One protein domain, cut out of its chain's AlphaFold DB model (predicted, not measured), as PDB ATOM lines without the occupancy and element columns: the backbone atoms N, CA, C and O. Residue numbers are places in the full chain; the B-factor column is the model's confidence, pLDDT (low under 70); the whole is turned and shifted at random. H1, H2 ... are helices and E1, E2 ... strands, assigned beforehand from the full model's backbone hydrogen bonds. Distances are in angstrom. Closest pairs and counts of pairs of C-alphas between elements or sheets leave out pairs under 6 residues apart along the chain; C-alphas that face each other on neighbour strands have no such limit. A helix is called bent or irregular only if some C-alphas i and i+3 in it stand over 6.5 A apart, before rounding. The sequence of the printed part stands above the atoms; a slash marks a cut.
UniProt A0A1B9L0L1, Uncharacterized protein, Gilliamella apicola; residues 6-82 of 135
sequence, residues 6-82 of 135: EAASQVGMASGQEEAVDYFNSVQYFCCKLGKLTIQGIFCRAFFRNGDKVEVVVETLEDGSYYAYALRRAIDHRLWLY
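Overview. This is residues 6 to 82 of the 135 residues of an uncharacterized protein of Gilliamella apicola (UniProt A0A1B9L0L1). A free arm, residues 12 to 22 with most of the small helix H1, sticks out from a twisted sheet made of two parts: the hairpin of E1 and E2, and the three strands E3, E4 and E5, joined where E2 runs beside the first part of the bent E4. The printed part has 77 residues, with one named helix, H1, followed along the chain by five named strands, E1 to E5; the class is mostly strand, and the sheet is branched and mixed, with E1 and E2, E3 and E4, and E4 and E5 antiparallel neighbours and E2 and E4 parallel ones. It is only just compact, close to loose, with a radius of gyration of the C-alphas of 13.3 A, and spans 40 by 29 by 19 A.

Arrangement. H1, residues 19 to 24, is not on the sheet, and every O i to N i+4 pair in it is within hydrogen-bond range. E1, residues 27 to 34, and E2, residues 37 to 44, form an antiparallel hairpin at 158 degrees, with N 30 and O 41 2.8 A apart. E3, residues 54 to 60, E4, residues 66 to 73, and E5, residues 78 to 81, form a meander, each strand the antiparallel neighbour of the one before; N 57 and O 70 are 2.9 A apart, N 80 and O 71 2.8 A. E4 bends by 76 degrees at residue 69. E2 is parallel to E4 at 63 degrees, with N 68 and O 40 2.7 A apart. E2 and E5 lie on one side of E4, E3 on the other side.

Along the chain. Residues 6 to 18 hold no named element. H1, 8.1 A long, begins at C-alpha 19 (7.753, -5.844, -78.050). E1 measures 22.3 A, E2 22.8 A, E3 18.0 A, E4 18.2 A and E5 10.1 A, ending at C-alpha 81 (16.603, -10.136, -59.600).

Size, cuts and confidence. The C-alphas farthest apart, of Gln 17 and Glu 62, are 41.3 A apart. The printed part has no cut and no long link. Confidence is low, under 70, in residues 6 to 26 and residue 50.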
ATOM      1  N   GLU A   6      11.639 -27.289 -59.349       41.12
ATOM      2  CA  GLU A   6      11.207 -27.273 -60.753       41.12
ATOM      3  C   GLU A   6      10.207 -26.124 -60.976       41.12
ATOM      4  O   GLU A   6       9.248 -25.971 -60.215       41.12
ATOM      5  N   ALA A   7      10.429 -25.293 -61.998       37.84
ATOM      6  CA  ALA A   7       9.614 -24.108 -62.274       37.84
ATOM      7  C   ALA A   7       8.714 -24.293 -63.508       37.84
ATOM      8  O   ALA A   7       9.176 -24.760 -64.549       37.84
ATOM      9  N   ALA A   8       7.456 -23.854 -63.400       39.16
ATOM     10  CA  ALA A   8       6.501 -23.788 -64.504       39.16
ATOM     11  C   ALA A   8       6.277 -22.322 -64.907       39.16
ATOM     12  O   ALA A   8       5.991 -21.476 -64.062       39.16
ATOM     13  N   SER A   9       6.412 -22.019 -66.198       42.12
ATOM     14  CA  SER A   9       6.214 -20.684 -66.772       42.12
ATOM     15  C   SER A   9       4.984 -20.707 -67.684       42.12
ATOM     16  O   SER A   9       4.905 -21.543 -68.583       42.12
ATOM     17  N   GLN A  10       4.011 -19.822 -67.446       41.78
ATOM     18  CA  GLN A  10       2.915 -19.562 -68.384       41.78
ATOM     19  C   GLN A  10       3.249 -18.285 -69.158       41.78
ATOM     20  O   GLN A  10       3.183 -17.191 -68.606       41.78
ATOM     21  N   VAL A  11       3.630 -18.426 -70.430       45.50
ATOM     22  CA  VAL A  11       3.864 -17.296 -71.341       45.50
ATOM     23  C   VAL A  11       2.790 -17.326 -72.425       45.50
ATOM     24  O   VAL A  11       2.709 -18.289 -73.185       45.50
ATOM     25  N   GLY A  12       1.963 -16.281 -72.492       38.38
ATOM     26  CA  GLY A  12       1.130 -15.990 -73.659       38.38
ATOM     27  C   GLY A  12       1.976 -15.293 -74.724       38.38
ATOM     28  O   GLY A  12       2.640 -14.308 -74.420       38.38
ATOM     29  N   MET A  13       1.985 -15.827 -75.947       39.69
ATOM     30  CA  MET A  13       2.705 -15.259 -77.095       39.69
ATOM     31  C   MET A  13       1.757 -14.364 -77.906       39.69
ATOM     32  O   MET A  13       0.715 -14.849 -78.344       39.69
ATOM     33  N   ALA A  14       2.117 -13.102 -78.154       38.50
ATOM     34  CA  ALA A  14       1.450 -12.250 -79.142       38.50
ATOM     35  C   ALA A  14       2.458 -11.274 -79.776       38.50
ATOM     36  O   ALA A  14       3.092 -10.505 -79.078       38.50
ATOM     37  N   SER A  15       2.588 -11.348 -81.101       45.28
ATOM     38  CA  SER A  15       3.657 -10.787 -81.939       45.28
ATOM     39  C   SER A  15       3.598  -9.274 -82.205       45.28
ATOM     40  O   SER A  15       2.543  -8.784 -82.607       45.28
ATOM     41  N   GLY A  16       4.753  -8.593 -82.226       39.03
ATOM     42  CA  GLY A  16       4.949  -7.337 -82.976       39.03
ATOM     43  C   GLY A  16       6.099  -6.457 -82.469       39.03
ATOM     44  O   GLY A  16       6.368  -6.418 -81.284       39.03
ATOM     45  N   GLN A  17       6.778  -5.710 -83.353       42.88
ATOM     46  CA  GLN A  17       7.999  -4.916 -83.080       42.88
ATOM     47  C   GLN A  17       7.931  -3.873 -81.932       42.88
ATOM     48  O   GLN A  17       8.987  -3.413 -81.494       42.88
ATOM     49  N   GLU A  18       6.752  -3.539 -81.393       42.09
ATOM     50  CA  GLU A  18       6.599  -2.801 -80.120       42.09
ATOM     51  C   GLU A  18       7.127  -3.600 -78.908       42.09
ATOM     52  O   GLU A  18       7.569  -3.027 -77.910       42.09
ATOM     53  N   GLU A  19       7.222  -4.925 -79.046       46.59
ATOM     54  CA  GLU A  19       7.753  -5.844 -78.050       46.59
ATOM     55  C   GLU A  19       9.223  -5.602 -77.722       46.59
ATOM     56  O   GLU A  19       9.619  -6.010 -76.657       46.59
ATOM     57  N   ALA A  20      10.090  -4.961 -78.514       43.78
ATOM     58  CA  ALA A  20      11.497  -4.863 -78.082       43.78
ATOM     59  C   ALA A  20      11.652  -4.040 -76.786       43.78
ATOM     60  O   ALA A  20      12.422  -4.416 -75.900       43.78
ATOM     61  N   VAL A  21      10.884  -2.954 -76.657       41.19
ATOM     62  CA  VAL A  21      10.878  -2.073 -75.478       41.19
ATOM     63  C   VAL A  21      10.008  -2.671 -74.372       41.19
ATOM     64  O   VAL A  21      10.430  -2.708 -73.214       41.19
ATOM     65  N   ASP A  22       8.857  -3.243 -74.730       48.34
ATOM     66  CA  ASP A  22       7.955  -3.879 -73.769       48.34
ATOM     67  C   ASP A  22       8.486  -5.221 -73.251       48.34
ATOM     68  O   ASP A  22       8.276  -5.555 -72.101       48.34
ATOM     69  N   TYR A  23       9.294  -5.950 -74.017       48.78
ATOM     70  CA  TYR A  23      10.021  -7.159 -73.605       48.78
ATOM     71  C   TYR A  23      11.185  -6.827 -72.670       48.78
ATOM     72  O   TYR A  23      11.597  -7.668 -71.872       48.78
ATOM     73  N   PHE A  24      11.784  -5.629 -72.759       47.34
ATOM     74  CA  PHE A  24      12.730  -5.140 -71.738       47.34
ATOM     75  C   PHE A  24      12.014  -4.815 -70.424       47.34
ATOM     76  O   PHE A  24      12.582  -5.075 -69.363       47.34
ATOM     77  N   ASN A  25      10.766  -4.353 -70.504       51.97
ATOM     78  CA  ASN A  25       9.914  -4.041 -69.357       51.97
ATOM     79  C   ASN A  25       8.906  -5.144 -68.997       51.97
ATOM     80  O   ASN A  25       8.102  -4.942 -68.089       51.97
ATOM     81  N   SER A  26       8.943  -6.311 -69.655       64.75
ATOM     82  CA  SER A  26       7.949  -7.364 -69.451       64.75
ATOM     83  C   SER A  26       8.273  -8.051 -68.139       64.75
ATOM     84  O   SER A  26       9.091  -8.978 -68.050       64.75
ATOM     85  N   VAL A  27       7.667  -7.517 -67.099       74.44
ATOM     86  CA  VAL A  27       7.651  -8.075 -65.771       74.44
ATOM     87  C   VAL A  27       6.835  -9.366 -65.833       74.44
ATOM     88  O   VAL A  27       5.664  -9.357 -66.201       74.44
ATOM     89  N   GLN A  28       7.464 -10.493 -65.517       77.19
ATOM     90  CA  GLN A  28       6.828 -11.804 -65.533       77.19
ATOM     91  C   GLN A  28       6.547 -12.246 -64.108       77.19
ATOM     92  O   GLN A  28       7.428 -12.219 -63.240       77.19
ATOM     93  N   TYR A  29       5.308 -12.666 -63.882       79.44
ATOM     94  CA  TYR A  29       4.931 -13.289 -62.632       79.44
ATOM     95  C   TYR A  29       5.475 -14.716 -62.594       79.44
ATOM     96  O   TYR A  29       5.274 -15.514 -63.511       79.44
ATOM     97  N   PHE A  30       6.190 -15.025 -61.526       79.38
ATOM     98  CA  PHE A  30       6.764 -16.325 -61.251       79.38
ATOM     99  C   PHE A  30       5.953 -16.994 -60.148       79.38
ATOM    100  O   PHE A  30       5.686 -16.388 -59.114       79.38
ATOM    101  N   CYS A  31       5.599 -18.258 -60.348       79.12
ATOM    102  CA  CYS A  31       5.027 -19.091 -59.302       79.12
ATOM    103  C   CYS A  31       5.585 -20.506 -59.438       79.12
ATOM    104  O   CYS A  31       5.514 -21.108 -60.511       79.12
ATOM    105  N   CYS A  32       6.143 -21.051 -58.362       78.06
ATOM    106  CA  CYS A  32       6.564 -22.443 -58.306       78.06
ATOM    107  C   CYS A  32       6.133 -23.092 -56.991       78.06
ATOM    108  O   CYS A  32       5.876 -22.427 -55.983       78.06
ATOM    109  N   LYS A  33       6.033 -24.422 -57.010       80.94
ATOM    110  CA  LYS A  33       5.741 -25.214 -55.817       80.94
ATOM    111  C   LYS A  33       6.997 -25.934 -55.359       80.94
ATOM    112  O   LYS A  33       7.625 -26.647 -56.138       80.94
ATOM    113  N   LEU A  34       7.320 -25.797 -54.079       78.81
ATOM    114  CA  LEU A  34       8.349 -26.574 -53.400       78.81
ATOM    115  C   LEU A  34       7.677 -27.477 -52.363       78.81
ATOM    116  O   LEU A  34       7.397 -27.074 -51.233       78.81
ATOM    117  N   GLY A  35       7.352 -28.705 -52.769       81.12
ATOM    118  CA  GLY A  35       6.526 -29.602 -51.961       81.12
ATOM    119  C   GLY A  35       5.124 -29.018 -51.752       81.12
ATOM    120  O   GLY A  35       4.355 -28.901 -52.703       81.12
ATOM    121  N   LYS A  36       4.794 -28.647 -50.508       82.38
ATOM    122  CA  LYS A  36       3.531 -27.969 -50.153       82.38
ATOM    123  C   LYS A  36       3.638 -26.440 -50.136       82.38
ATOM    124  O   LYS A  36       2.626 -25.774 -49.949       82.38
ATOM    125  N   LEU A  37       4.843 -25.895 -50.295       82.88
ATOM    126  CA  LEU A  37       5.098 -24.462 -50.214       82.88
ATOM    127  C   LEU A  37       4.873 -23.823 -51.582       82.88
ATOM    128  O   LEU A  37       5.360 -24.330 -52.593       82.88
ATOM    129  N   THR A  38       4.158 -22.703 -51.599       86.12
ATOM    130  CA  THR A  38       3.976 -21.887 -52.801       86.12
ATOM    131  C   THR A  38       4.950 -20.722 -52.733       86.12
ATOM    132  O   THR A  38       4.927 -19.948 -51.777       86.12
ATOM    133  N   ILE A  39       5.807 -20.617 -53.743       87.94
ATOM    134  CA  ILE A  39       6.752 -19.519 -53.904       87.94
ATOM    135  C   ILE A  39       6.273 -18.682 -55.080       87.94
ATOM    136  O   ILE A  39       6.080 -19.202 -56.178       87.94
ATOM    137  N   GLN A  40       6.093 -17.393 -54.850       89.00
ATOM    138  CA  GLN A  40       5.664 -16.418 -55.843       89.00
ATOM    139  C   GLN A  40       6.748 -15.365 -56.005       89.00
ATOM    140  O   GLN A  40       7.553 -15.162 -55.109       89.00
ATOM    141  N   GLY A  41       6.798 -14.677 -57.131       87.25
ATOM    142  CA  GLY A  41       7.742 -13.588 -57.315       87.25
ATOM    143  C   GLY A  41       7.522 -12.882 -58.629       87.25
ATOM    144  O   GLY A  41       6.673 -13.261 -59.434       87.25
ATOM    145  N   ILE A  42       8.296 -11.833 -58.841       87.31
ATOM    146  CA  ILE A  42       8.182 -10.996 -60.022       87.31
ATOM    147  C   ILE A  42       9.588 -10.751 -60.559       87.31
ATOM    148  O   ILE A  42      10.461 -10.308 -59.815       87.31
ATOM    149  N   PHE A  43       9.807 -11.040 -61.842       86.00
ATOM    150  CA  PHE A  43      11.127 -10.972 -62.470       86.00
ATOM    151  C   PHE A  43      11.037 -10.497 -63.917       86.00
ATOM    152  O   PHE A  43      10.104 -10.839 -64.639       86.00
ATOM    153  N   CYS A  44      12.047  -9.769 -64.387       80.12
ATOM    154  CA  CYS A  44      12.158  -9.452 -65.808       80.12
ATOM    155  C   CYS A  44      12.779 -10.635 -66.561       80.12
ATOM    156  O   CYS A  44      13.884 -11.063 -66.226       80.12
ATOM    157  N   ARG A  45      12.109 -11.123 -67.616       74.44
ATOM    158  CA  ARG A  45      12.654 -12.123 -68.564       74.44
ATOM    159  C   ARG A  45      13.140 -13.426 -67.918       74.44
ATOM    160  O   ARG A  45      14.202 -13.950 -68.273       74.44
ATOM    161  N   ALA A  46      12.393 -13.938 -66.949       74.88
ATOM    162  CA  ALA A  46      12.737 -15.185 -66.286       74.88
ATOM    163  C   ALA A  46      12.265 -16.386 -67.122       74.88
ATOM    164  O   ALA A  46      11.074 -16.599 -67.309       74.88
ATOM    165  N   PHE A  47      13.211 -17.168 -67.648       74.94
ATOM    166  CA  PHE A  47      12.912 -18.315 -68.511       74.94
ATOM    167  C   PHE A  47      13.193 -19.615 -67.779       74.94
ATOM    168  O   PHE A  47      14.346 -19.870 -67.431       74.94
ATOM    169  N   PHE A  48      12.180 -20.469 -67.646       72.06
ATOM    170  CA  PHE A  48      12.306 -21.785 -67.026       72.06
ATOM    171  C   PHE A  48      11.650 -22.863 -67.873       72.06
ATOM    172  O   PHE A  48      10.723 -22.600 -68.641       72.06
ATOM    173  N   ARG A  49      12.121 -24.091 -67.696       73.19
ATOM    174  CA  ARG A  49      11.445 -25.308 -68.136       73.19
ATOM    175  C   ARG A  49      11.087 -26.143 -66.911       73.19
ATOM    176  O   ARG A  49      11.825 -26.130 -65.927       73.19
ATOM    177  N   ASN A  50       9.999 -26.906 -66.990       69.12
ATOM    178  CA  ASN A  50       9.713 -27.922 -65.976       69.12
ATOM    179  C   ASN A  50      10.925 -28.864 -65.875       69.12
ATOM    180  O   ASN A  50      11.405 -29.352 -66.898       69.12
ATOM    181  N   GLY A  51      11.434 -29.074 -64.661       74.38
ATOM    182  CA  GLY A  51      12.680 -29.812 -64.421       74.38
ATOM    183  C   GLY A  51      13.931 -28.942 -64.234       74.38
ATOM    184  O   GLY A  51      14.950 -29.444 -63.755       74.38
ATOM    185  N   ASP A  52      13.889 -27.646 -64.569       78.56
ATOM    186  CA  ASP A  52      15.026 -26.745 -64.343       78.56
ATOM    187  C   ASP A  52      15.276 -26.586 -62.849       78.56
ATOM    188  O   ASP A  52      14.414 -26.083 -62.141       78.56
ATOM    189  N   LYS A  53      16.486 -26.924 -62.391       81.69
ATOM    190  CA  LYS A  53      16.906 -26.704 -61.005       81.69
ATOM    191  C   LYS A  53      17.216 -25.229 -60.766       81.69
ATOM    192  O   LYS A  53      18.205 -24.708 -61.297       81.69
ATOM    193  N   VAL A  54      16.408 -24.584 -59.931       84.25
ATOM    194  CA  VAL A  54      16.610 -23.188 -59.522       84.25
ATOM    195  C   VAL A  54      16.850 -23.058 -58.021       84.25
ATOM    196  O   VAL A  54      16.277 -23.789 -57.214       84.25
ATOM    197  N   GLU A  55      17.708 -22.113 -57.659       88.38
ATOM    198  CA  GLU A  55      17.909 -21.627 -56.296       88.38
ATOM    199  C   GLU A  55      17.149 -20.308 -56.146       88.38
ATOM    200  O   GLU A  55      17.191 -19.459 -57.041       88.38
ATOM    201  N   VAL A  56      16.453 -20.132 -55.023       89.19
ATOM    202  CA  VAL A  56      15.566 -18.986 -54.805       89.19
ATOM    203  C   VAL A  56      15.898 -18.314 -53.481       89.19
ATOM    204  O   VAL A  56      16.056 -18.991 -52.466       89.19
ATOM    205  N   VAL A  57      15.976 -16.986 -53.485       90.69
ATOM    206  CA  VAL A  57      16.006 -16.171 -52.266       90.69
ATOM    207  C   VAL A  57      14.603 -15.646 -52.026       90.69
ATOM    208  O   VAL A  57      14.054 -14.958 -52.889       90.69
ATOM    209  N   VAL A  58      14.044 -15.983 -50.867       91.12
ATOM    210  CA  VAL A  58      12.650 -15.704 -50.524       91.12
ATOM    211  C   VAL A  58      12.511 -14.985 -49.187       91.12
ATOM    212  O   VAL A  58      13.335 -15.163 -48.292       91.12
ATOM    213  N   GLU A  59      11.431 -14.230 -49.048       91.12
ATOM    214  CA  GLU A  59      10.884 -13.726 -47.791       91.12
ATOM    215  C   GLU A  59       9.597 -14.481 -47.462       91.12
ATOM    216  O   GLU A  59       8.804 -14.794 -48.349       91.12
ATOM    217  N   THR A  60       9.405 -14.808 -46.188       91.00
ATOM    218  CA  THR A  60       8.155 -15.388 -45.689       91.00
ATOM    219  C   THR A  60       7.088 -14.310 -45.582       91.00
ATOM    220  O   THR A  60       7.312 -13.294 -44.928       91.00
ATOM    221  N   LEU A  61       5.924 -14.562 -46.165       87.81
ATOM    222  CA  LEU A  61       4.738 -13.724 -46.035       87.81
ATOM    223  C   LEU A  61       3.905 -14.151 -44.815       87.81
ATOM    224  O   LEU A  61       4.053 -15.262 -44.298       87.81
ATOM    225  N   GLU A  62       3.021 -13.268 -44.346       88.31
ATOM    226  CA  GLU A  62       2.190 -13.498 -43.150       88.31
ATOM    227  C   GLU A  62       1.239 -14.698 -43.290       88.31
ATOM    228  O   GLU A  62       0.901 -15.348 -42.302       88.31
ATOM    229  N   ASP A  63       0.843 -15.033 -44.519       85.69
ATOM    230  CA  ASP A  63      -0.012 -16.177 -44.853       85.69
ATOM    231  C   ASP A  63       0.754 -17.516 -44.935       85.69
ATOM    232  O   ASP A  63       0.169 -18.558 -45.238       85.69
ATOM    233  N   GLY A  64       2.065 -17.503 -44.669       84.19
ATOM    234  CA  GLY A  64       2.945 -18.668 -44.760       84.19
ATOM    235  C   GLY A  64       3.404 -19.003 -46.181       84.19
ATOM    236  O   GLY A  64       4.068 -20.025 -46.381       84.19
ATOM    237  N   SER A  65       3.069 -18.172 -47.172       87.69
ATOM    238  CA  SER A  65       3.640 -18.251 -48.515       87.69
ATOM    239  C   SER A  65       4.999 -17.542 -48.588       87.69
ATOM    240  O   SER A  65       5.477 -16.960 -47.613       87.69
ATOM    241  N   TYR A  66       5.671 -17.645 -49.733       91.50
ATOM    242  CA  TYR A  66       7.015 -17.101 -49.918       91.50
ATOM    243  C   TYR A  66       7.063 -16.165 -51.117       91.50
ATOM    244  O   TYR A  66       6.613 -16.534 -52.203       91.50
ATOM    245  N   TYR A  67       7.683 -15.000 -50.944       91.25
ATOM    246  CA  TYR A  67       7.946 -14.053 -52.020       91.25
ATOM    247  C   TYR A  67       9.421 -14.075 -52.426       91.25
ATOM    248  O   TYR A  67      10.305 -13.858 -51.604       91.25
ATOM    249  N   ALA A  68       9.706 -14.347 -53.694       91.38
ATOM    250  CA  ALA A  68      11.040 -14.485 -54.246       91.38
ATOM    251  C   ALA A  68      11.580 -13.147 -54.770       91.38
ATOM    252  O   ALA A  68      10.962 -12.513 -55.624       91.38
ATOM    253  N   TYR A  69      12.787 -12.780 -54.330       89.12
ATOM    254  CA  TYR A  69      13.500 -11.571 -54.774       89.12
ATOM    255  C   TYR A  69      14.672 -11.855 -55.710       89.12
ATOM    256  O   TYR A  69      15.102 -10.971 -56.455       89.12
ATOM    257  N   ALA A  70      15.209 -13.075 -55.674       90.06
ATOM    258  CA  ALA A  70      16.273 -13.500 -56.570       90.06
ATOM    259  C   ALA A  70      16.109 -14.968 -56.958       90.06
ATOM    260  O   ALA A  70      15.751 -15.807 -56.129       90.06
ATOM    261  N   LEU A  71      16.419 -15.266 -58.215       88.81
ATOM    262  CA  LEU A  71      16.410 -16.604 -58.792       88.81
ATOM    263  C   LEU A  71      17.741 -16.862 -59.478       88.81
ATOM    264  O   LEU A  71      18.152 -16.093 -60.345       88.81
ATOM    265  N   ARG A  72      18.390 -17.974 -59.150       89.25
ATOM    266  CA  ARG A  72      19.583 -18.447 -59.848       89.25
ATOM    267  C   ARG A  72      19.299 -19.794 -60.488       89.25
ATOM    268  O   ARG A  72      18.884 -20.729 -59.811       89.25
ATOM    269  N   ARG A  73      19.598 -19.930 -61.777       87.12
ATOM    270  CA  ARG A  73      19.607 -21.231 -62.451       87.12
ATOM    271  C   ARG A  73      21.039 -21.737 -62.582       87.12
ATOM    272  O   ARG A  73      21.918 -21.037 -63.081       87.12
ATOM    273  N   ALA A  74      21.286 -22.955 -62.105       82.44
ATOM    274  CA  ALA A  74      22.643 -23.494 -62.017       82.44
ATOM    275  C   ALA A  74      23.233 -23.895 -63.379       82.44
ATOM    276  O   ALA A  74      24.437 -23.760 -63.562       82.44
ATOM    277  N   ILE A  75      22.401 -24.357 -64.326       83.50
ATOM    278  CA  ILE A  75      22.868 -24.915 -65.609       83.50
ATOM    279  C   ILE A  75      23.585 -23.889 -66.493       83.50
ATOM    280  O   ILE A  75      24.533 -24.228 -67.190       83.50
ATOM    281  N   ASP A  76      23.134 -22.638 -66.466       83.81
ATOM    282  CA  ASP A  76      23.631 -21.560 -67.321       83.81
ATOM    283  C   ASP A  76      24.057 -20.324 -66.526       83.81
ATOM    284  O   ASP A  76      24.289 -19.263 -67.103       83.81
ATOM    285  N   HIS A  77      24.157 -20.460 -65.200       82.69
ATOM    286  CA  HIS A  77      24.563 -19.407 -64.268       82.69
ATOM    287  C   HIS A  77      23.764 -18.101 -64.401       82.69
ATOM    288  O   HIS A  77      24.254 -17.033 -64.026       82.69
ATOM    289  N   ARG A  78      22.526 -18.163 -64.910       83.94
ATOM    290  CA  ARG A  78      21.669 -16.982 -65.016       83.94
ATOM    291  C   ARG A  78      21.110 -16.601 -63.655       83.94
ATOM    292  O   ARG A  78      20.645 -17.456 -62.898       83.94
ATOM    293  N   LEU A  79      21.163 -15.303 -63.377       87.06
ATOM    294  CA  LEU A  79      20.627 -14.674 -62.180       87.06
ATOM    295  C   LEU A  79      19.550 -13.676 -62.597       87.06
ATOM    296  O   LEU A  79      19.817 -12.765 -63.380       87.06
ATOM    297  N   TRP A  80      18.356 -13.840 -62.044       87.94
ATOM    298  CA  TRP A  80      17.277 -12.872 -62.137       87.94
ATOM    299  C   TRP A  80      17.067 -12.242 -60.775       87.94
ATOM    300  O   TRP A  80      17.065 -12.925 -59.750       87.94
ATOM    301  N   LEU A  81      16.896 -10.929 -60.779       88.00
ATOM    302  CA  LEU A  81      16.603 -10.136 -59.600       88.00
ATOM    303  C   LEU A  81      15.236  -9.488 -59.779       88.00
ATOM    304  O   LEU A  81      14.767  -9.307 -60.908       88.00
ATOM    305  N   TYR A  82      14.623  -9.128 -58.658       85.75
ATOM    306  CA  TYR A  82      13.447  -8.273 -58.626       85.75
ATOM    307  C   TYR A  82      13.640  -7.055 -59.557       85.75
ATOM    308  O   TYR A  82      14.723  -6.463 -59.532       85.75
TER     309      TYR A  82